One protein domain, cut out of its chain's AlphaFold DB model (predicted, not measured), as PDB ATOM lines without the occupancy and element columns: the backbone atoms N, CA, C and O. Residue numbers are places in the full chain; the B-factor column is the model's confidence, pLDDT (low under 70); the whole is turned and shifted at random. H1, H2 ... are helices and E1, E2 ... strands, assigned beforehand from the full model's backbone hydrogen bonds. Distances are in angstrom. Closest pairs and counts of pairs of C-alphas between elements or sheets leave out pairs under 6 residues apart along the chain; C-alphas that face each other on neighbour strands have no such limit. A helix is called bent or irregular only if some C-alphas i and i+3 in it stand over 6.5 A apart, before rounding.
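AT A GLANCE: This is residues 5 to 160 of the 163 residues of an uncharacterized protein of Treponema putidum (UniProt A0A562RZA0). A strongly twisted sheet of five strands has the long helix H1 laid slantwise over one face, in two layers. H2 packs on H1, H3 sits at the E1 edge of the sheet, and the short H4 lies by the first residues of H1. The printed part has 156 residues, with H1 H2 H3 E1 E2 E3 E4 E5 H4 along the chain; the antiparallel sheet has the order E1 - E2 - E3 - E4 - E5. The class is mixed, helices and strands. The whole is compact, with a radius of gyration of the C-alphas of 15.0 A and spans of 46 by 38 by 31 A.

IN THESE COORDINATES: The strands are E1, residues 77 to 83, 19.9 A long; E2, residues 98 to 101; E3, residues 106 to 112, 19.6 A; E4, residues 119 to 127, 20.9 A; and E5, residues 136 to 143, 20.2 A. E4 bends by 50 degrees at residue 124 and E5 by 56 degrees at residue 139. H1, residues 5 to 26, is 32.0 A long and begins at C-alpha 5 (-38.546, -29.056, -2.013). H2 is residues 37 to 48, 15.9 A, and only just irregular: C-alphas 42 and 45 are 6.8 A apart. H3 is residues 63 to 68. H4, residues 157 to 160, ends at C-alpha 160 (-37.945, -28.958, -8.476).

HOW THE PARTS SIT: E1 to E5 form a meander, each strand the antiparallel neighbour of the one before, with E1 and E5 as edge strands. Within hydrogen-bond range are N 80 and O 100 of the hairpin E1 and E2, 2.8 A; N 108 and O 99 of E2 and E3, 2.8 A; N 109 and O 123 of E3 and E4, 2.9 A; and N 122 and O 142 of E4 and E5, 2.9 A. H1 is on the sheet at a height of 8.2 A, over E3 and only just not over E2, on which 2 of its C-alphas fall; it runs slantwise to the strands, at 40 degrees to E3 on the local plane. The closest C-alphas of H1 and E3 are those of Val 16 and Ala 110, 7.4 A. H2 is not on the sheet; its residues 38 to 43 touch residues 13 to 21 of H1, closest at the C-alphas of Ala 17 and Gly 38, 5.0 A, at a steep tilt of 67 degrees, only just short of about perpendicular. H3 only grazes the sheet, with residues 64 to 68. H4 and H1 only just touch, with 3 pairs of C-alphas within 8 A. Every O i to N i+4 pair is within hydrogen-bond range in H1, against 5 of 8 in H2 and 0 of 2 in H3, where 3 of 3 O i to N i+3 pairs are; H4 is too short for an i+4 pair.

THE WHOLE: The C-alphas farthest apart, those of Glu 30 and Asp 132, are 46.1 A from each other. The printed part has no cut. The long links are H2 to H3, E1 to E2 and E5 to H4. The mean pLDDT of the printed part is 92.0; residues 28 to 34 are under 70.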
ATOM      1  N   TYR A   5     -39.835 -29.030  -1.333       91.50
ATOM      2  CA  TYR A   5     -38.546 -29.056  -2.013       91.50
ATOM      3  C   TYR A   5     -37.402 -28.655  -1.081       91.50
ATOM      4  O   TYR A   5     -36.302 -29.183  -1.197       91.50
ATOM      5  N   GLN A   6     -37.651 -27.765  -0.116       94.25
ATOM      6  CA  GLN A   6     -36.675 -27.403   0.911       94.25
ATOM      7  C   GLN A   6     -36.421 -28.561   1.877       94.25
ATOM      8  O   GLN A   6     -35.266 -28.844   2.192       94.25
ATOM      9  N   ASN A   7     -37.479 -29.249   2.316       93.94
ATOM     10  CA  ASN A   7     -37.347 -30.446   3.148       93.94
ATOM     11  C   ASN A   7     -36.605 -31.556   2.402       93.94
ATOM     12  O   ASN A   7     -35.687 -32.154   2.957       93.94
ATOM     13  N   PHE A   8     -36.951 -31.775   1.132       95.06
ATOM     14  CA  PHE A   8     -36.268 -32.760   0.304       95.06
ATOM     15  C   PHE A   8     -34.791 -32.412   0.117       95.06
ATOM     16  O   PHE A   8     -33.935 -33.263   0.340       95.06
ATOM     17  N   LYS A   9     -34.469 -31.141  -0.160       96.00
ATOM     18  CA  LYS A   9     -33.081 -30.661  -0.209       96.00
ATOM     19  C   LYS A   9     -32.324 -31.000   1.075       96.00
ATOM     20  O   LYS A   9     -31.257 -31.597   1.008       96.00
ATOM     21  N   TYR A  10     -32.894 -30.686   2.238       97.06
ATOM     22  CA  TYR A  10     -32.265 -30.976   3.528       97.06
ATOM     23  C   TYR A  10     -32.065 -32.468   3.780       97.06
ATOM     24  O   TYR A  10     -31.027 -32.854   4.310       97.06
ATOM     25  N   LEU A  11     -33.018 -33.302   3.368       97.81
ATOM     26  CA  LEU A  11     -32.889 -34.750   3.451       97.81
ATOM     27  C   LEU A  11     -31.723 -35.268   2.595       97.81
ATOM     28  O   LEU A  11     -30.921 -36.069   3.078       97.81
ATOM     29  N   LEU A  12     -31.607 -34.800   1.348       97.88
ATOM     30  CA  LEU A  12     -30.521 -35.193   0.448       97.88
ATOM     31  C   LEU A  12     -29.160 -34.690   0.946       97.88
ATOM     32  O   LEU A  12     -28.191 -35.446   0.960       97.88
ATOM     33  N   GLU A  13     -29.085 -33.438   1.402       97.81
ATOM     34  CA  GLU A  13     -27.865 -32.855   1.974       97.81
ATOM     35  C   GLU A  13     -27.421 -33.608   3.232       97.81
ATOM     36  O   GLU A  13     -26.239 -33.932   3.367       97.81
ATOM     37  N   TYR A  14     -28.364 -33.957   4.116       98.19
ATOM     38  CA  TYR A  14     -28.097 -34.806   5.272       98.19
ATOM     39  C   TYR A  14     -27.540 -36.166   4.845       98.19
ATOM     40  O   TYR A  14     -26.524 -36.604   5.381       98.19
ATOM     41  N   PHE A  15     -28.185 -36.835   3.884       98.44
ATOM     42  CA  PHE A  15     -27.768 -38.156   3.413       98.44
ATOM     43  C   PHE A  15     -26.342 -38.133   2.852       98.44
ATOM     44  O   PHE A  15     -25.511 -38.949   3.254       98.44
ATOM     45  N   VAL A  16     -26.025 -37.149   2.006       97.75
ATOM     46  CA  VAL A  16     -24.674 -36.944   1.463       97.75
ATOM     47  C   VAL A  16     -23.664 -36.700   2.585       97.75
ATOM     48  O   VAL A  16     -22.661 -37.407   2.674       97.75
ATOM     49  N   ALA A  17     -23.949 -35.755   3.484       96.62
ATOM     50  CA  ALA A  17     -23.046 -35.409   4.579       96.62
ATOM     51  C   ALA A  17     -22.802 -36.589   5.533       96.62
ATOM     52  O   ALA A  17     -21.685 -36.777   6.018       96.62
ATOM     53  N   HIS A  18     -23.830 -37.399   5.789       97.31
ATOM     54  CA  HIS A  18     -23.745 -38.581   6.639       97.31
ATOM     55  C   HIS A  18     -22.773 -39.603   6.051       97.31
ATOM     56  O   HIS A  18     -21.872 -40.076   6.746       97.31
ATOM     57  N   LEU A  19     -22.944 -39.933   4.771       96.81
ATOM     58  CA  LEU A  19     -22.108 -40.914   4.097       96.81
ATOM     59  C   LEU A  19     -20.661 -40.436   3.968       96.81
ATOM     60  O   LEU A  19     -19.748 -41.187   4.312       96.81
ATOM     61  N   GLU A  20     -20.436 -39.190   3.544       95.06
ATOM     62  CA  GLU A  20     -19.086 -38.619   3.445       95.06
ATOM     63  C   GLU A  20     -18.379 -38.598   4.806       95.06
ATOM     64  O   GLU A  20     -17.214 -38.993   4.898       95.06
ATOM     65  N   TYR A  21     -19.092 -38.230   5.879       93.94
ATOM     66  CA  TYR A  21     -18.561 -38.266   7.244       93.94
ATOM     67  C   TYR A  21     -18.118 -39.664   7.668       93.94
ATOM     68  O   TYR A  21     -17.024 -39.841   8.200       93.94
ATOM     69  N   LEU A  22     -18.942 -40.678   7.423       93.56
ATOM     70  CA  LEU A  22     -18.572 -42.045   7.767       93.56
ATOM     71  C   LEU A  22     -17.409 -42.568   6.919       93.56
ATOM     72  O   LEU A  22     -16.533 -43.267   7.434       93.56
ATOM     73  N   GLN A  23     -17.385 -42.216   5.635       92.50
ATOM     74  CA  GLN A  23     -16.342 -42.632   4.706       92.50
ATOM     75  C   GLN A  23     -14.984 -42.008   5.054       92.50
ATOM     76  O   GLN A  23     -13.963 -42.691   4.950       92.50
ATOM     77  N   SER A  24     -14.946 -40.757   5.530       89.12
ATOM     78  CA  SER A  24     -13.695 -40.135   5.987       89.12
ATOM     79  C   SER A  24     -13.120 -40.834   7.221       89.12
ATOM     80  O   SER A  24     -11.911 -41.048   7.294       89.12
ATOM     81  N   LYS A  25     -13.981 -41.283   8.146       87.19
ATOM     82  CA  LYS A  25     -13.567 -41.996   9.365       87.19
ATOM     83  C   LYS A  25     -12.986 -43.384   9.093       87.19
ATOM     84  O   LYS A  25     -12.230 -43.881   9.919       87.19
ATOM     85  N   ILE A  26     -13.298 -43.996   7.950       85.25
ATOM     86  CA  ILE A  26     -12.675 -45.260   7.519       85.25
ATOM     87  C   ILE A  26     -11.279 -45.029   6.934       85.25
ATOM     88  O   ILE A  26     -10.395 -45.863   7.096       85.25
ATOM     89  N   ARG A  27     -11.060 -43.913   6.233       70.81
ATOM     90  CA  ARG A  27      -9.841 -43.705   5.436       70.81
ATOM     91  C   ARG A  27      -8.609 -43.314   6.263       70.81
ATOM     92  O   ARG A  27      -7.554 -43.143   5.666       70.81
ATOM     93  N   HIS A  28      -8.721 -43.182   7.593       56.03
ATOM     94  CA  HIS A  28      -7.631 -42.788   8.505       56.03
ATOM     95  C   HIS A  28      -6.803 -41.584   8.009       56.03
ATOM     96  O   HIS A  28      -5.613 -41.477   8.284       56.03
ATOM     97  N   THR A  29      -7.416 -40.671   7.254       52.88
ATOM     98  CA  THR A  29      -6.755 -39.443   6.813       52.88
ATOM     99  C   THR A  29      -6.823 -38.431   7.948       52.88
ATOM    100  O   THR A  29      -7.919 -38.090   8.381       52.88
ATOM    101  N   GLU A  30      -5.665 -37.947   8.398       45.44
ATOM    102  CA  GLU A  30      -5.428 -37.095   9.584       45.44
ATOM    103  C   GLU A  30      -6.216 -35.767   9.646       45.44
ATOM    104  O   GLU A  30      -6.140 -35.038  10.632       45.44
ATOM    105  N   SER A  31      -7.026 -35.443   8.635       47.22
ATOM    106  CA  SER A  31      -7.994 -34.349   8.719       47.22
ATOM    107  C   SER A  31      -9.279 -34.855   9.378       47.22
ATOM    108  O   SER A  31     -10.257 -35.221   8.727       47.22
ATOM    109  N   ASP A  32      -9.255 -34.913  10.707       50.88
ATOM    110  CA  ASP A  32     -10.316 -35.495  11.539       50.88
ATOM    111  C   ASP A  32     -11.616 -34.665  11.601       50.88
ATOM    112  O   ASP A  32     -12.589 -35.025  12.279       50.88
ATOM    113  N   THR A  33     -11.660 -33.576  10.838       54.19
ATOM    114  CA  THR A  33     -12.795 -32.674  10.688       54.19
ATOM    115  C   THR A  33     -13.112 -32.528   9.211       54.19
ATOM    116  O   THR A  33     -12.426 -31.819   8.478       54.19
ATOM    117  N   LEU A  34     -14.180 -33.194   8.777       66.62
ATOM    118  CA  LEU A  34     -14.806 -32.922   7.491       66.62
ATOM    119  C   LEU A  34     -15.390 -31.508   7.588       66.62
ATOM    120  O   LEU A  34     -16.508 -31.328   8.055       66.62
ATOM    121  N   ASP A  35     -14.608 -30.487   7.236       71.31
ATOM    122  CA  ASP A  35     -15.071 -29.099   7.250       71.31
ATOM    123  C   ASP A  35     -15.880 -28.790   5.983       71.31
ATOM    124  O   ASP A  35     -15.528 -27.951   5.154       71.31
ATOM    125  N   THR A  36     -16.968 -29.534   5.801       82.94
ATOM    126  CA  THR A  36     -17.965 -29.228   4.782       82.94
ATOM    127  C   THR A  36     -19.153 -28.535   5.422       82.94
ATOM    128  O   THR A  36     -19.514 -28.785   6.576       82.94
ATOM    129  N   TYR A  37     -19.815 -27.686   4.633       87.50
ATOM    130  CA  TYR A  37     -21.091 -27.084   5.015       87.50
ATOM    131  C   TYR A  37     -22.093 -28.153   5.479       87.50
ATOM    132  O   TYR A  37     -22.728 -27.995   6.523       87.50
ATOM    133  N   GLY A  38     -22.167 -29.272   4.747       91.00
ATOM    134  CA  GLY A  38     -23.030 -30.400   5.078       91.00
ATOM    135  C   GLY A  38     -22.725 -30.995   6.456       91.00
ATOM    136  O   GLY A  38     -23.634 -31.142   7.269       91.00
ATOM    137  N   TYR A  39     -21.455 -31.268   6.772       92.69
ATOM    138  CA  TYR A  39     -21.078 -31.773   8.096       92.69
ATOM    139  C   TYR A  39     -21.469 -30.795   9.208       92.69
ATOM    140  O   TYR A  39     -22.184 -31.184  10.134       92.69
ATOM    141  N   LYS A  40     -21.050 -29.526   9.099       93.25
ATOM    142  CA  LYS A  40     -21.321 -28.489  10.110       93.25
ATOM    143  C   LYS A  40     -22.817 -28.327  10.377       93.25
ATOM    144  O   LYS A  40     -23.231 -28.206  11.524       93.25
ATOM    145  N   LYS A  41     -23.631 -28.349   9.322       94.56
ATOM    146  CA  LYS A  41     -25.077 -28.141   9.423       94.56
ATOM    147  C   LYS A  41     -25.835 -29.375   9.910       94.56
ATOM    148  O   LYS A  41     -26.725 -29.242  10.745       94.56
ATOM    149  N   TYR A  42     -25.514 -30.551   9.377       95.62
ATOM    150  CA  TYR A  42     -26.363 -31.738   9.509       95.62
ATOM    151  C   TYR A  42     -25.823 -32.802  10.458       95.62
ATOM    152  O   TYR A  42     -26.613 -33.539  11.042       95.62
ATOM    153  N   ILE A  43     -24.503 -32.914  10.604       95.50
ATOM    154  CA  ILE A  43     -23.863 -34.043  11.297       95.50
ATOM    155  C   ILE A  43     -23.273 -33.611  12.635       95.50
ATOM    156  O   ILE A  43     -23.482 -34.278  13.650       95.50
ATOM    157  N   GLU A  44     -22.585 -32.470  12.654       93.94
ATOM    158  CA  GLU A  44     -21.915 -31.935  13.835       93.94
ATOM    159  C   GLU A  44     -22.828 -31.857  15.078       93.94
ATOM    160  O   GLU A  44     -22.381 -32.290  16.146       93.94
ATOM    161  N   PRO A  45     -24.105 -31.415  14.986       93.94
ATOM    162  CA  PRO A  45     -24.991 -31.373  16.150       93.94
ATOM    163  C   PRO A  45     -25.192 -32.744  16.814       93.94
ATOM    164  O   PRO A  45     -25.151 -32.846  18.039       93.94
ATOM    165  N   PHE A  46     -25.341 -33.813  16.022       94.12
ATOM    166  CA  PHE A  46     -25.528 -35.173  16.538       94.12
ATOM    167  C   PHE A  46     -24.238 -35.769  17.102       94.12
ATOM    168  O   PHE A  46     -24.280 -36.531  18.072       94.12
ATOM    169  N   VAL A  47     -23.090 -35.451  16.497       92.00
ATOM    170  CA  VAL A  47     -21.779 -35.907  16.982       92.00
ATOM    171  C   VAL A  47     -21.473 -35.265  18.334       92.00
ATOM    172  O   VAL A  47     -21.138 -35.974  19.281       92.00
ATOM    173  N   LYS A  48     -21.670 -33.944  18.458       91.81
ATOM    174  CA  LYS A  48     -21.453 -33.198  19.709       91.81
ATOM    175  C   LYS A  48     -22.377 -33.653  20.839       91.81
ATOM    176  O   LYS A  48     -21.964 -33.652  21.992       91.81
ATOM    177  N   SER A  49     -23.600 -34.079  20.523       91.75
ATOM    178  CA  SER A  49     -24.557 -34.572  21.519       91.75
ATOM    179  C   SER A  49     -24.420 -36.069  21.843       91.75
ATOM    180  O   SER A  49     -25.299 -36.612  22.510       91.75
ATOM    181  N   ALA A  50     -23.403 -36.766  21.310       84.44
ATOM    182  CA  ALA A  50     -23.269 -38.233  21.349       84.44
ATOM    183  C   ALA A  50     -24.514 -39.003  20.837       84.44
ATOM    184  O   ALA A  50     -24.712 -40.185  21.130       84.44
ATOM    185  N   GLY A  51     -25.365 -38.338  20.049       91.44
ATOM    186  CA  GLY A  51     -26.615 -38.880  19.517       91.44
ATOM    187  C   GLY A  51     -26.464 -39.546  18.151       91.44
ATOM    188  O   GLY A  51     -27.394 -40.220  17.707       91.44
ATOM    189  N   PHE A  52     -25.309 -39.378  17.499       95.75
ATOM    190  CA  PHE A  52     -25.100 -39.800  16.119       95.75
ATOM    191  C   PHE A  52     -25.206 -41.319  15.930       95.75
ATOM    192  O   PHE A  52     -24.491 -42.107  16.554       95.75
ATOM    193  N   LYS A  53     -26.099 -41.739  15.034       97.25
ATOM    194  CA  LYS A  53     -26.306 -43.130  14.625       97.25
ATOM    195  C   LYS A  53     -25.655 -43.343  13.274       97.25
ATOM    196  O   LYS A  53     -26.089 -42.752  12.296       97.25
ATOM    197  N   LYS A  54     -24.617 -44.182  13.252       95.50
ATOM    198  CA  LYS A  54     -23.787 -44.440  12.068       95.50
ATOM    199  C   LYS A  54     -24.463 -45.359  11.052       95.50
ATOM    200  O   LYS A  54     -24.280 -45.205   9.860       95.50
ATOM    201  N   THR A  55     -25.187 -46.365  11.523       96.50
ATOM    202  CA  THR A  55     -25.739 -47.423  10.671       96.50
ATOM    203  C   THR A  55     -27.137 -47.794  11.125       96.50
ATOM    204  O   THR A  55     -27.498 -47.573  12.283       96.50
ATOM    205  N   GLY A  56     -27.904 -48.388  10.219       97.38
ATOM    206  CA  GLY A  56     -29.223 -48.938  10.501       97.38
ATOM    207  C   GLY A  56     -30.132 -48.927   9.279       97.38
ATOM    208  O   GLY A  56     -29.784 -48.381   8.231       97.38
ATOM    209  N   GLN A  57     -31.306 -49.523   9.446       96.88
ATOM    210  CA  GLN A  57     -32.390 -49.617   8.477       96.88
ATOM    211  C   GLN A  57     -33.626 -48.898   9.023       96.88
ATOM    212  O   GLN A  57     -34.385 -49.430   9.833       96.88
ATOM    213  N   GLY A  58     -33.862 -47.672   8.564       96.81
ATOM    214  CA  GLY A  58     -34.961 -46.842   9.051       96.81
ATOM    215  C   GLY A  58     -36.353 -47.429   8.795       96.81
ATOM    216  O   GLY A  58     -37.248 -47.265   9.622       96.81
ATOM    217  N   TYR A  59     -36.533 -48.202   7.717       93.62
ATOM    218  CA  TYR A  59     -37.785 -48.928   7.465       93.62
ATOM    219  C   TYR A  59     -38.057 -50.032   8.500       93.62
ATOM    220  O   TYR A  59     -39.218 -50.373   8.721       93.62
ATOM    221  N   GLY A  60     -37.009 -50.541   9.158       93.12
ATOM    222  CA  GLY A  60     -37.068 -51.459  10.297       93.12
ATOM    223  C   GLY A  60     -37.224 -50.760  11.653       93.12
ATOM    224  O   GLY A  60     -37.150 -51.415  12.686       93.12
ATOM    225  N   ASN A  61     -37.470 -49.443  11.663       93.19
ATOM    226  CA  ASN A  61     -37.561 -48.586  12.853       93.19
ATOM    227  C   ASN A  61     -36.241 -48.404  13.624       93.19
ATOM    228  O   ASN A  61     -36.257 -48.026  14.800       93.19
ATOM    229  N   ASP A  62     -35.093 -48.608  12.971       97.31
ATOM    230  CA  ASP A  62     -33.804 -48.324  13.595       97.31
ATOM    231  C   ASP A  62     -33.658 -46.843  13.957       97.31
ATOM    232  O   ASP A  62     -34.143 -45.934  13.278       97.31
ATOM    233  N   SER A  63     -32.901 -46.586  15.028       96.56
ATOM    234  CA  SER A  63     -32.716 -45.237  15.581       96.56
ATOM    235  C   SER A  63     -32.113 -44.216  14.606       96.56
ATOM    236  O   SER A  63     -32.263 -43.017  14.838       96.56
ATOM    237  N   ILE A  64     -31.491 -44.662  13.508       97.56
ATOM    238  CA  ILE A  64     -30.989 -43.794  12.435       97.56
ATOM    239  C   ILE A  64     -32.104 -42.966  11.782       97.56
ATOM    240  O   ILE A  64     -31.865 -41.811  11.434       97.56
ATOM    241  N   GLN A  65     -33.335 -43.494  11.716       98.00
ATOM    242  CA  GLN A  65     -34.489 -42.788  11.148       98.00
ATOM    243  C   GLN A  65     -34.788 -41.480  11.893       98.00
ATOM    244  O   GLN A  65     -35.147 -40.477  11.283       98.00
ATOM    245  N   LYS A  66     -34.559 -41.446  13.215       96.94
ATOM    246  CA  LYS A  66     -34.804 -40.254  14.045       96.94
ATOM    247  C   LYS A  66     -33.966 -39.048  13.612       96.94
ATOM    248  O   LYS A  66     -34.367 -37.919  13.871       96.94
ATOM    249  N   GLN A  67     -32.832 -39.270  12.947       96.88
ATOM    250  CA  GLN A  67     -31.953 -38.194  12.484       96.88
ATOM    251  C   GLN A  67     -32.487 -37.479  11.232       96.88
ATOM    252  O   GLN A  67     -32.023 -36.383  10.935       96.88
ATOM    253  N   ILE A  68     -33.475 -38.062  10.536       97.12
ATOM    254  CA  ILE A  68     -34.152 -37.455   9.377       97.12
ATOM    255  C   ILE A  68     -35.634 -37.145   9.630       97.12
ATOM    256  O   ILE A  68     -36.339 -36.724   8.715       97.12
ATOM    257  N   ALA A  69     -36.121 -37.306  10.866       95.50
ATOM    258  CA  ALA A  69     -37.547 -37.212  11.201       95.50
ATOM    259  C   ALA A  69     -38.195 -35.858  10.842       95.50
ATOM    260  O   ALA A  69     -39.399 -35.787  10.603       95.50
ATOM    261  N   GLY A  70     -37.406 -34.779  10.773       95.12
ATOM    262  CA  GLY A  70     -37.879 -33.461  10.338       95.12
ATOM    263  C   GLY A  70     -38.157 -33.344   8.832       95.12
ATOM    264  O   GLY A  70     -38.815 -32.393   8.416       95.12
ATOM    265  N   TRP A  71     -37.675 -34.292   8.021       96.19
ATOM    266  CA  TRP A  71     -37.684 -34.225   6.553       96.19
ATOM    267  C   TRP A  71     -38.200 -35.507   5.883       96.19
ATOM    268  O   TRP A  71     -38.082 -35.656   4.670       96.19
ATOM    269  N   GLU A  72     -38.744 -36.456   6.648       95.44
ATOM    270  CA  GLU A  72     -39.089 -37.793   6.144       95.44
ATOM    271  C   GLU A  72     -40.475 -37.890   5.480       95.44
ATOM    272  O   GLU A  72     -40.719 -38.847   4.754       95.44
ATOM    273  N   LYS A  73     -41.400 -36.954   5.739       94.94
ATOM    274  CA  LYS A  73     -42.820 -37.069   5.346       94.94
ATOM    275  C   LYS A  73     -43.142 -36.281   4.077       94.94
ATOM    276  O   LYS A  73     -42.859 -35.085   4.017       94.94
ATOM    277  N   TYR A  74     -43.816 -36.933   3.132       92.56
ATOM    278  CA  TYR A  74     -44.276 -36.363   1.863       92.56
ATOM    279  C   TYR A  74     -45.695 -36.851   1.537       92.56
ATOM    280  O   TYR A  74     -46.164 -37.839   2.103       92.56
ATOM    281  N   ASP A  75     -46.367 -36.191   0.589       90.12
ATOM    282  CA  ASP A  75     -47.745 -36.524   0.182       90.12
ATOM    283  C   ASP A  75     -47.894 -37.982  -0.295       90.12
ATOM    284  O   ASP A  75     -48.933 -38.606  -0.100       90.12
ATOM    285  N   TYR A  76     -46.827 -38.541  -0.873       85.81
ATOM    286  CA  TYR A  76     -46.786 -39.896  -1.433       85.81
ATOM    287  C   TYR A  76     -46.120 -40.925  -0.507       85.81
ATOM    288  O   TYR A  76     -45.735 -42.006  -0.946       85.81
ATOM    289  N   GLY A  77     -45.964 -40.592   0.775       93.19
ATOM    290  CA  GLY A  77     -45.435 -41.493   1.792       93.19
ATOM    291  C   GLY A  77     -44.174 -40.980   2.475       93.19
ATOM    292  O   GLY A  77     -43.789 -39.815   2.362       93.19
ATOM    293  N   ASN A  78     -43.539 -41.879   3.223       96.12
ATOM    294  CA  ASN A  78     -42.389 -41.546   4.051       96.12
ATOM    295  C   ASN A  78     -41.103 -42.069   3.425       96.12
ATOM    296  O   ASN A  78     -41.054 -43.213   2.968       96.12
ATOM    297  N   ILE A  79     -40.051 -41.264   3.486       97.81
ATOM    298  CA  ILE A  79     -38.707 -41.683   3.117       97.81
ATOM    299  C   ILE A  79     -37.990 -42.235   4.351       97.81
ATOM    300  O   ILE A  79     -37.927 -41.586   5.396       97.81
ATOM    301  N   CYS A  80     -37.420 -43.429   4.228       98.31
ATOM    302  CA  CYS A  80     -36.537 -44.008   5.229       98.31
ATOM    303  C   CYS A  80     -35.079 -43.984   4.769       98.31
ATOM    304  O   CYS A  80     -34.791 -43.992   3.575       98.31
ATOM    305  N   ILE A  81     -34.158 -43.972   5.731       98.62
ATOM    306  CA  ILE A  81     -32.714 -44.032   5.482       98.62
ATOM    307  C   ILE A  81     -32.161 -45.415   5.830       98.62
ATOM    308  O   ILE A  81     -32.437 -45.955   6.900       98.62
ATOM    309  N   SER A  82     -31.352 -45.980   4.939       98.06
ATOM    310  CA  SER A  82     -30.534 -47.166   5.183       98.06
ATOM    311  C   SER A  82     -29.066 -46.788   5.042       98.06
ATOM    312  O   SER A  82     -28.667 -46.246   4.014       98.06
ATOM    313  N   VAL A  83     -28.256 -47.082   6.058       98.19
ATOM    314  CA  VAL A  83     -26.795 -46.921   6.011       98.19
ATOM    315  C   VAL A  83     -26.150 -48.182   6.553       98.19
ATOM    316  O   VAL A  83     -26.370 -48.563   7.706       98.19
ATOM    317  N   GLN A  84     -25.350 -48.837   5.716       95.75
ATOM    318  CA  GLN A  84     -24.693 -50.097   6.045       95.75
ATOM    319  C   GLN A  84     -23.313 -50.160   5.409       95.75
ATOM    320  O   GLN A  84     -23.159 -49.877   4.221       95.75
ATOM    321  N   ILE A  85     -22.334 -50.603   6.193       93.06
ATOM    322  CA  ILE A  85     -20.999 -50.892   5.684       93.06
ATOM    323  C   ILE A  85     -21.042 -52.154   4.818       93.06
ATOM    324  O   ILE A  85     -21.565 -53.193   5.226       93.06
ATOM    325  N   HIS A  86     -20.475 -52.085   3.621       89.56
ATOM    326  CA  HIS A  86     -20.418 -53.243   2.745       89.56
ATOM    327  C   HIS A  86     -19.406 -54.267   3.284       89.56
ATOM    328  O   HIS A  86     -18.244 -53.925   3.525       89.56
ATOM    329  N   PRO A  87     -19.780 -55.549   3.448       84.88
ATOM    330  CA  PRO A  87     -18.932 -56.520   4.133       84.88
ATOM    331  C   PRO A  87     -17.630 -56.834   3.390       84.88
ATOM    332  O   PRO A  87     -16.657 -57.190   4.056       84.88
ATOM    333  N   LYS A  88     -17.594 -56.696   2.053       87.19
ATOM    334  CA  LYS A  88     -16.398 -56.991   1.240       87.19
ATOM    335  C   LYS A  88     -15.455 -55.796   1.116       87.19
ATOM    336  O   LYS A  88     -14.257 -55.954   1.291       87.19
ATOM    337  N   THR A  89     -15.990 -54.613   0.815       87.12
ATOM    338  CA  THR A  89     -15.180 -53.398   0.595       87.12
ATOM    339  C   THR A  89     -14.897 -52.640   1.884       87.12
ATOM    340  O   THR A  89     -14.034 -51.773   1.886       87.12
ATOM    341  N   LYS A  90     -15.598 -52.977   2.980       89.69
ATOM    342  CA  LYS A  90     -15.492 -52.312   4.286       89.69
ATOM    343  C   LYS A  90     -15.658 -50.794   4.169       89.69
ATOM    344  O   LYS A  90     -14.958 -50.050   4.838       89.69
ATOM    345  N   ASP A  91     -16.580 -50.350   3.317       93.12
ATOM    346  CA  ASP A  91     -16.868 -48.939   3.058       93.12
ATOM    347  C   ASP A  91     -18.378 -48.687   2.902       93.12
ATOM    348  O   ASP A  91     -19.178 -49.624   2.959       93.12
ATOM    349  N   TYR A  92     -18.771 -47.420   2.736       95.06
ATOM    350  CA  TYR A  92     -20.172 -46.999   2.591       95.06
ATOM    351  C   TYR A  92     -20.536 -46.676   1.133       95.06
ATOM    352  O   TYR A  92     -21.484 -45.941   0.866       95.06
ATOM    353  N   SER A  93     -19.767 -47.211   0.176       94.06
ATOM    354  CA  SER A  93     -19.907 -46.871  -1.245       94.06
ATOM    355  C   SER A  93     -20.932 -47.709  -2.012       94.06
ATOM    356  O   SER A  93     -21.212 -47.442  -3.177       94.06
ATOM    357  N   SER A  94     -21.499 -48.733  -1.377       91.94
ATOM    358  CA  SER A  94     -22.466 -49.647  -1.982       91.94
ATOM    359  C   SER A  94     -23.899 -49.113  -1.959       91.94
ATOM    360  O   SER A  94     -24.292 -48.339  -1.087       91.94
ATOM    361  N   LYS A  95     -24.744 -49.684  -2.829       90.81
ATOM    362  CA  LYS A  95     -26.206 -49.484  -2.844       90.81
ATOM    363  C   LYS A  95     -26.942 -50.029  -1.605       90.81
ATOM    364  O   LYS A  95     -28.162 -50.008  -1.571       90.81
ATOM    365  N   SER A  96     -26.234 -50.507  -0.576       92.06
ATOM    366  CA  SER A  96     -26.816 -50.770   0.754       92.06
ATOM    367  C   SER A  96     -26.993 -49.490   1.582       92.06
ATOM    368  O   SER A  96     -27.685 -49.508   2.605       92.06
ATOM    369  N   CYS A  97     -26.386 -48.388   1.129       97.44
ATOM    370  CA  CYS A  97     -26.623 -47.039   1.618       97.44
ATOM    371  C   CYS A  97     -27.584 -46.307   0.673       97.44
ATOM    372  O   CYS A  97     -27.225 -46.019  -0.470       97.44
ATOM    373  N   TYR A  98     -28.802 -46.025   1.132       97.88
ATOM    374  CA  TYR A  98     -29.846 -45.412   0.311       97.88
ATOM    375  C   TYR A  98     -30.909 -44.694   1.143       97.88
ATOM    376  O   TYR A  98     -31.126 -44.997   2.318       97.88
ATOM    377  N   LEU A  99     -31.609 -43.769   0.495       98.31
ATOM    378  CA  LEU A  99     -32.933 -43.319   0.908       98.31
ATOM    379  C   LEU A  99     -33.984 -44.132   0.156       98.31
ATOM    380  O   LEU A  99     -33.759 -44.489  -0.995       98.31
ATOM    381  N   ASN A 100     -35.116 -44.427   0.783       96.56
ATOM    382  CA  ASN A 100     -36.117 -45.349   0.250       96.56
ATOM    383  C   ASN A 100     -37.525 -44.825   0.519       96.56
ATOM    384  O   ASN A 100     -37.828 -44.463   1.654       96.56
ATOM    385  N   TRP A 101     -38.411 -44.841  -0.477       96.19
ATOM    386  CA  TRP A 101     -39.841 -44.646  -0.216       96.19
ATOM    387  C   TRP A 101     -40.393 -45.898   0.461       96.19
ATOM    388  O   TRP A 101     -40.416 -46.979  -0.138       96.19
ATOM    389  N   LYS A 102     -40.820 -45.761   1.721       95.31
ATOM    390  CA  LYS A 102     -41.235 -46.876   2.574       95.31
ATOM    391  C   LYS A 102     -42.312 -47.721   1.890       95.31
ATOM    392  O   LYS A 102     -43.329 -47.202   1.447       95.31
ATOM    393  N   GLY A 103     -42.090 -49.035   1.852       92.56
ATOM    394  CA  GLY A 103     -42.990 -49.994   1.201       92.56
ATOM    395  C   GLY A 103     -42.771 -50.156  -0.307       92.56
ATOM    396  O   GLY A 103     -43.451 -50.966  -0.924       92.56
ATOM    397  N   THR A 104     -41.812 -49.441  -0.901       94.00
ATOM    398  CA  THR A 104     -41.514 -49.516  -2.337       94.00
ATOM    399  C   THR A 104     -40.066 -49.927  -2.603       94.00
ATOM    400  O   THR A 104     -39.229 -49.910  -1.698       94.00
ATOM    401  N   GLY A 105     -39.778 -50.274  -3.860       93.56
ATOM    402  CA  GLY A 105     -38.421 -50.477  -4.366       93.56
ATOM    403  C   GLY A 105     -37.696 -49.189  -4.772       93.56
ATOM    404  O   GLY A 105     -36.542 -49.267  -5.177       93.56
ATOM    405  N   HIS A 106     -38.336 -48.018  -4.694       95.56
ATOM    406  CA  HIS A 106     -37.762 -46.764  -5.184       95.56
ATOM    407  C   HIS A 106     -36.753 -46.195  -4.193       95.56
ATOM    408  O   HIS A 106     -37.102 -45.823  -3.064       95.56
ATOM    409  N   ASN A 107     -35.505 -46.098  -4.642       96.50
ATOM    410  CA  ASN A 107     -34.379 -45.698  -3.825       96.50
ATOM    411  C   ASN A 107     -33.590 -44.550  -4.464       96.50
ATOM    412  O   ASN A 107     -33.452 -44.473  -5.685       96.50
ATOM    413  N   VAL A 108     -32.995 -43.720  -3.611       97.62
ATOM    414  CA  VAL A 108     -31.911 -42.796  -3.964       97.62
ATOM    415  C   VAL A 108     -30.615 -43.365  -3.404       97.62
ATOM    416  O   VAL A 108     -30.531 -43.617  -2.202       97.62
ATOM    417  N   TYR A 109     -29.596 -43.544  -4.241       97.31
ATOM    418  CA  TYR A 109     -28.273 -44.009  -3.820       97.31
ATOM    419  C   TYR A 109     -27.183 -43.006  -4.205       97.31
ATOM    420  O   TYR A 109     -27.352 -42.191  -5.111       97.31
ATOM    421  N   ALA A 110     -26.052 -43.063  -3.505       97.69
ATOM    422  CA  ALA A 110     -24.920 -42.183  -3.761       97.69
ATOM    423  C   ALA A 110     -23.960 -42.777  -4.796       97.69
ATOM    424  O   ALA A 110     -23.553 -43.937  -4.681       97.69
ATOM    425  N   LYS A 111     -23.536 -41.957  -5.760       97.19
ATOM    426  CA  LYS A 111     -22.401 -42.252  -6.635       97.19
ATOM    427  C   LYS A 111     -21.190 -41.451  -6.187       97.19
ATOM    428  O   LYS A 111     -21.221 -40.227  -6.048       97.19
ATOM    429  N   TRP A 112     -20.115 -42.179  -5.937       96.38
ATOM    430  CA  TRP A 112     -18.865 -41.650  -5.419       96.38
ATOM    431  C   TRP A 112     -17.896 -41.354  -6.555       96.38
ATOM    432  O   TRP A 112     -17.939 -42.008  -7.593       96.38
ATOM    433  N   ASN A 113     -16.980 -40.412  -6.335       95.06
ATOM    434  CA  ASN A 113     -15.790 -40.324  -7.174       95.06
ATOM    435  C   ASN A 113     -14.922 -41.591  -7.040       95.06
ATOM    436  O   ASN A 113     -15.046 -42.344  -6.073       95.06
ATOM    437  N   ASP A 114     -13.981 -41.781  -7.965       93.12
ATOM    438  CA  ASP A 114     -13.122 -42.975  -8.022       93.12
ATOM    439  C   ASP A 114     -12.387 -43.260  -6.705       93.12
ATOM    440  O   ASP A 114     -12.189 -44.406  -6.305       93.12
ATOM    441  N   THR A 115     -12.012 -42.201  -5.985       90.56
ATOM    442  CA  THR A 115     -11.294 -42.310  -4.709       90.56
ATOM    443  C   THR A 115     -12.206 -42.561  -3.506       90.56
ATOM    444  O   THR A 115     -11.693 -42.793  -2.408       90.56
ATOM    445  N   LYS A 116     -13.535 -42.527  -3.675       91.69
ATOM    446  CA  LYS A 116     -14.538 -42.650  -2.603       91.69
ATOM    447  C   LYS A 116     -14.317 -41.649  -1.471       91.69
ATOM    448  O   LYS A 116     -14.352 -41.991  -0.293       91.69
ATOM    449  N   THR A 117     -14.011 -40.413  -1.837       89.00
ATOM    450  CA  THR A 117     -13.838 -39.291  -0.899       89.00
ATOM    451  C   THR A 117     -15.006 -38.329  -0.927       89.00
ATOM    452  O   THR A 117     -15.228 -37.624   0.053       89.00
ATOM    453  N   LYS A 118     -15.735 -38.295  -2.042       93.38
ATOM    454  CA  LYS A 118     -16.814 -37.347  -2.270       93.38
ATOM    455  C   LYS A 118     -17.915 -37.988  -3.097       93.38
ATOM    456  O   LYS A 118     -17.624 -38.742  -4.031       93.38
ATOM    457  N   ILE A 119     -19.156 -37.663  -2.769       96.88
ATOM    458  CA  ILE A 119     -20.315 -38.013  -3.583       96.88
ATOM    459  C   ILE A 119     -20.424 -36.968  -4.695       96.88
ATOM    460  O   ILE A 119     -20.413 -35.765  -4.438       96.88
ATOM    461  N   ILE A 120     -20.477 -37.431  -5.941       97.38
ATOM    462  CA  ILE A 120     -20.525 -36.566  -7.130       97.38
ATOM    463  C   ILE A 120     -21.936 -36.462  -7.701       97.38
ATOM    464  O   ILE A 120     -22.291 -35.435  -8.279       97.38
ATOM    465  N   SER A 121     -22.765 -37.477  -7.466       97.94
ATOM    466  CA  SER A 121     -24.154 -37.509  -7.909       97.94
ATOM    467  C   SER A 121     -25.007 -38.447  -7.055       97.94
ATOM    468  O   SER A 121     -24.505 -39.283  -6.294       97.94
ATOM    469  N   LEU A 122     -26.322 -38.288  -7.175       98.12
ATOM    470  CA  LEU A 122     -27.328 -39.182  -6.620       98.12
ATOM    471  C   LEU A 122     -28.054 -39.882  -7.767       98.12
ATOM    472  O   LEU A 122     -28.511 -39.223  -8.697       98.12
ATOM    473  N   GLY A 123     -28.154 -41.206  -7.701       96.25
ATOM    474  CA  GLY A 123     -28.888 -42.007  -8.676       96.25
ATOM    475  C   GLY A 123     -30.239 -42.456  -8.133       96.25
ATOM    476  O   GLY A 123     -30.356 -42.781  -6.949       96.25
ATOM    477  N   LEU A 124     -31.236 -42.519  -9.010       95.50
ATOM    478  CA  LEU A 124     -32.499 -43.199  -8.755       95.50
ATOM    479  C   LEU A 124     -32.397 -44.662  -9.187       95.50
ATOM    480  O   LEU A 124     -31.794 -44.992 -10.210       95.50
ATOM    481  N   THR A 125     -32.971 -45.551  -8.383       95.50
ATOM    482  CA  THR A 125     -33.030 -46.976  -8.703       95.50
ATOM    483  C   THR A 125     -34.318 -47.597  -8.188       95.50
ATOM    484  O   THR A 125     -34.791 -47.256  -7.103       95.50
ATOM    485  N   GLU A 126     -34.875 -48.524  -8.955       95.94
ATOM    486  CA  GLU A 126     -35.962 -49.395  -8.528       95.94
ATOM    487  C   GLU A 126     -35.387 -50.773  -8.183       95.94
ATOM    488  O   GLU A 126     -34.903 -51.495  -9.053       95.94
ATOM    489  N   TYR A 127     -35.441 -51.142  -6.903       94.81
ATOM    490  CA  TYR A 127     -35.135 -52.486  -6.429       94.81
ATOM    491  C   TYR A 127     -36.394 -53.357  -6.453       94.81
ATOM    492  O   TYR A 127     -37.287 -53.209  -5.610       94.81
ATOM    493  N   ARG A 128     -36.457 -54.297  -7.397       94.44
ATOM    494  CA  ARG A 128     -37.635 -55.142  -7.631       94.44
ATOM    495  C   ARG A 128     -37.581 -56.409  -6.787       94.44
ATOM    496  O   ARG A 128     -37.418 -57.522  -7.283       94.44
ATOM    497  N   TYR A 129     -37.714 -56.229  -5.476       89.81
ATOM    498  CA  TYR A 129     -37.589 -57.300  -4.479       89.81
ATOM    499  C   TYR A 129     -38.683 -58.378  -4.543       89.81
ATOM    500  O   TYR A 129     -38.563 -59.402  -3.879       89.81
ATOM    501  N   TRP A 130     -39.758 -58.135  -5.294       91.50
ATOM    502  CA  TRP A 130     -40.880 -59.058  -5.486       91.50
ATOM    503  C   TRP A 130     -40.669 -60.058  -6.634       91.50
ATOM    504  O   TRP A 130     -41.541 -60.888  -6.872       91.50
ATOM    505  N   LEU A 131     -39.560 -59.965  -7.372       94.75
ATOM    506  CA  LEU A 131     -39.195 -60.936  -8.405       94.75
ATOM    507  C   LEU A 131     -38.501 -62.158  -7.787       94.75
ATOM    508  O   LEU A 131     -37.769 -62.022  -6.808       94.75
ATOM    509  N   ASP A 132     -38.646 -63.327  -8.421       95.31
ATOM    510  CA  ASP A 132     -37.942 -64.561  -8.022       95.31
ATOM    511  C   ASP A 132     -36.418 -64.375  -7.989       95.31
ATOM    512  O   ASP A 132     -35.714 -64.950  -7.160       95.31
ATOM    513  N   THR A 133     -35.899 -63.549  -8.901       95.44
ATOM    514  CA  THR A 133     -34.518 -63.063  -8.890       95.44
ATOM    515  C   THR A 133     -34.549 -61.541  -8.791       95.44
ATOM    516  O   THR A 133     -34.773 -60.878  -9.807       95.44
ATOM    517  N   PRO A 134     -34.363 -60.976  -7.584       94.06
ATOM    518  CA  PRO A 134     -34.369 -59.535  -7.389       94.06
ATOM    519  C   PRO A 134     -33.294 -58.845  -8.221       94.06
ATOM    520  O   PRO A 134     -32.155 -59.312  -8.302       94.06
ATOM    521  N   ASP A 135     -33.635 -57.692  -8.779       94.94
ATOM    522  CA  ASP A 135     -32.705 -56.876  -9.544       94.94
ATOM    523  C   ASP A 135     -32.928 -55.374  -9.327       94.94
ATOM    524  O   ASP A 135     -33.774 -54.950  -8.535       94.94
ATOM    525  N   TYR A 136     -32.093 -54.578  -9.995       93.56
ATOM    526  CA  TYR A 136     -32.083 -53.123  -9.907       93.56
ATOM    527  C   TYR A 136     -32.243 -52.526 -11.298       93.56
ATOM    528  O   TYR A 136     -31.467 -52.854 -12.198       93.56
ATOM    529  N   ILE A 137     -33.188 -51.601 -11.449       95.88
ATOM    530  CA  ILE A 137     -33.284 -50.736 -12.625       95.88
ATOM    531  C   ILE A 137     -32.815 -49.347 -12.215       95.88
ATOM    532  O   ILE A 137     -33.497 -48.655 -11.465       95.88
ATOM    533  N   ASP A 138     -31.649 -48.940 -12.707       94.56
ATOM    534  CA  ASP A 138     -31.188 -47.562 -12.554       94.56
ATOM    535  C   ASP A 138     -31.862 -46.670 -13.598       94.56
ATOM    536  O   ASP A 138     -32.012 -47.066 -14.754       94.56
ATOM    537  N   SER A 139     -32.258 -45.468 -13.184       90.00
ATOM    538  CA  SER A 139     -32.862 -44.474 -14.067       90.00
ATOM    539  C   SER A 139     -32.007 -43.209 -14.132       90.00
ATOM    540  O   SER A 139     -30.929 -43.220 -14.726       90.00
ATOM    541  N   GLU A 140     -32.482 -42.115 -13.546       91.19
ATOM    542  CA  GLU A 140     -31.856 -40.803 -13.637       91.19
ATOM    543  C   GLU A 140     -30.741 -40.625 -12.606       91.19
ATOM    544  O   GLU A 140     -30.752 -41.191 -11.508       91.19
ATOM    545  N   GLU A 141     -29.767 -39.800 -12.975       94.69
ATOM    546  CA  GLU A 141     -28.647 -39.406 -12.135       94.69
ATOM    547  C   GLU A 141     -28.583 -37.883 -12.049       94.69
ATOM    548  O   GLU A 141     -28.658 -37.185 -13.058       94.69
ATOM    549  N   PHE A 142     -28.400 -37.378 -10.832       96.00
ATOM    550  CA  PHE A 142     -28.387 -35.956 -10.526       96.00
ATOM    551  C   PHE A 142     -27.047 -35.564  -9.923       96.00
ATOM    552  O   PHE A 142     -26.711 -35.977  -8.810       96.00
ATOM    553  N   VAL A 143     -26.279 -34.751 -10.643       97.25
ATOM    554  CA  VAL A 143     -25.001 -34.216 -10.160       97.25
ATOM    555  C   VAL A 143     -25.248 -33.280  -8.979       97.25
ATOM    556  O   VAL A 143     -26.104 -32.400  -9.041       97.25
ATOM    557  N   ILE A 144     -24.473 -33.441  -7.902       96.38
ATOM    558  CA  ILE A 144     -24.636 -32.706  -6.633       96.38
ATOM    559  C   ILE A 144     -24.682 -31.183  -6.836       96.38
ATOM    560  O   ILE A 144     -25.519 -30.513  -6.228       96.38
ATOM    561  N   SER A 145     -23.812 -30.637  -7.694       94.94
ATOM    562  CA  SER A 145     -23.777 -29.201  -8.015       94.94
ATOM    563  C   SER A 145     -25.018 -28.730  -8.762       94.94
ATOM    564  O   SER A 145     -25.501 -27.627  -8.512       94.94
ATOM    565  N   ASP A 146     -25.548 -29.564  -9.651       96.31
ATOM    566  CA  ASP A 146     -26.596 -29.176 -10.593       96.31
ATOM    567  C   ASP A 146     -27.947 -29.091  -9.890       96.31
ATOM    568  O   ASP A 146     -28.718 -28.169 -10.140       96.31
ATOM    569  N   ILE A 147     -28.194 -29.974  -8.919       95.19
ATOM    570  CA  ILE A 147     -29.348 -29.890  -8.006       95.19
ATOM    571  C   ILE A 147     -29.085 -29.003  -6.775       95.19
ATOM    572  O   ILE A 147     -29.924 -28.900  -5.877       95.19
ATOM    573  N   GLY A 148     -27.928 -28.332  -6.736       94.81
ATOM    574  CA  GLY A 148     -27.594 -27.309  -5.749       94.81
ATOM    575  C   GLY A 148     -27.470 -27.826  -4.318       94.81
ATOM    576  O   GLY A 148     -27.830 -27.104  -3.394       94.81
ATOM    577  N   LEU A 149     -27.019 -29.061  -4.084       95.56
ATOM    578  CA  LEU A 149     -26.848 -29.558  -2.713       95.56
ATOM    579  C   LEU A 149     -25.577 -28.990  -2.066       95.56
ATOM    580  O   LEU A 149     -24.528 -28.878  -2.698       95.56
ATOM    581  N   ASN A 150     -25.662 -28.695  -0.767       91.19
ATOM    582  CA  ASN A 150     -24.595 -28.160   0.079       91.19
ATOM    583  C   ASN A 150     -24.060 -26.780  -0.358       91.19
ATOM    584  O   ASN A 150     -22.922 -26.433  -0.044       91.19
ATOM    585  N   ASP A 151     -24.878 -25.979  -1.048       91.38
ATOM    586  CA  ASP A 151     -24.517 -24.645  -1.558       91.38
ATOM    587  C   ASP A 151     -24.965 -23.479  -0.654       91.38
ATOM    588  O   ASP A 151     -24.668 -22.315  -0.935       91.38
ATOM    589  N   GLY A 152     -25.698 -23.779   0.424       90.19
ATOM    590  CA  GLY A 152     -26.243 -22.791   1.357       90.19
ATOM    591  C   GLY A 152     -27.420 -21.967   0.820       90.19
ATOM    592  O   GLY A 152     -27.833 -21.016   1.482       90.19
ATOM    593  N   LYS A 153     -27.970 -22.310  -0.351       92.44
ATOM    594  CA  LYS A 153     -29.071 -21.592  -1.010       92.44
ATOM    595  C   LYS A 153     -30.389 -22.365  -0.909       92.44
ATOM    596  O   LYS A 153     -30.432 -23.532  -0.516       92.44
ATOM    597  N   ASN A 154     -31.484 -21.727  -1.314       92.75
ATOM    598  CA  ASN A 154     -32.781 -22.390  -1.484       92.75
ATOM    599  C   ASN A 154     -32.744 -23.414  -2.645       92.75
ATOM    600  O   ASN A 154     -31.834 -23.350  -3.478       92.75
ATOM    601  N   PRO A 155     -33.701 -24.361  -2.723       94.19
ATOM    602  CA  PRO A 155     -33.865 -25.266  -3.857       94.19
ATOM    603  C   PRO A 155     -33.863 -24.531  -5.194       94.19
ATOM    604  O   PRO A 155     -34.603 -23.560  -5.374       94.19
ATOM    605  N   ASN A 156     -33.041 -25.012  -6.124       93.56
ATOM    606  CA  ASN A 156     -33.027 -24.518  -7.493       93.56
ATOM    607  C   ASN A 156     -34.093 -25.235  -8.342       93.56
ATOM    608  O   ASN A 156     -34.800 -26.127  -7.872       93.56
ATOM    609  N   GLU A 157     -34.223 -24.818  -9.597       91.06
ATOM    610  CA  GLU A 157     -35.202 -25.390 -10.522       91.06
ATOM    611  C   GLU A 157     -34.929 -26.871 -10.818       91.06
ATOM    612  O   GLU A 157     -35.862 -27.665 -10.854       91.06
ATOM    613  N   ALA A 158     -33.659 -27.272 -10.929       90.69
ATOM    614  CA  ALA A 158     -33.279 -28.656 -11.209       90.69
ATOM    615  C   ALA A 158     -33.772 -29.635 -10.130       90.69
ATOM    616  O   ALA A 158     -34.258 -30.712 -10.457       90.69
ATOM    617  N   LEU A 159     -33.733 -29.245  -8.850       89.44
ATOM    618  CA  LEU A 159     -34.297 -30.054  -7.761       89.44
ATOM    619  C   LEU A 159     -35.839 -30.080  -7.766       89.44
ATOM    620  O   LEU A 159     -36.446 -30.959  -7.158       89.44
ATOM    621  N   ARG A 160     -36.481 -29.098  -8.410       84.75
ATOM    622  CA  ARG A 160     -37.945 -28.958  -8.476       84.75
ATOM    623  C   ARG A 160     -38.569 -29.646  -9.689       84.75
ATOM    624  O   ARG A 160     -39.727 -30.041  -9.598       84.75
TER     625      ARG A 160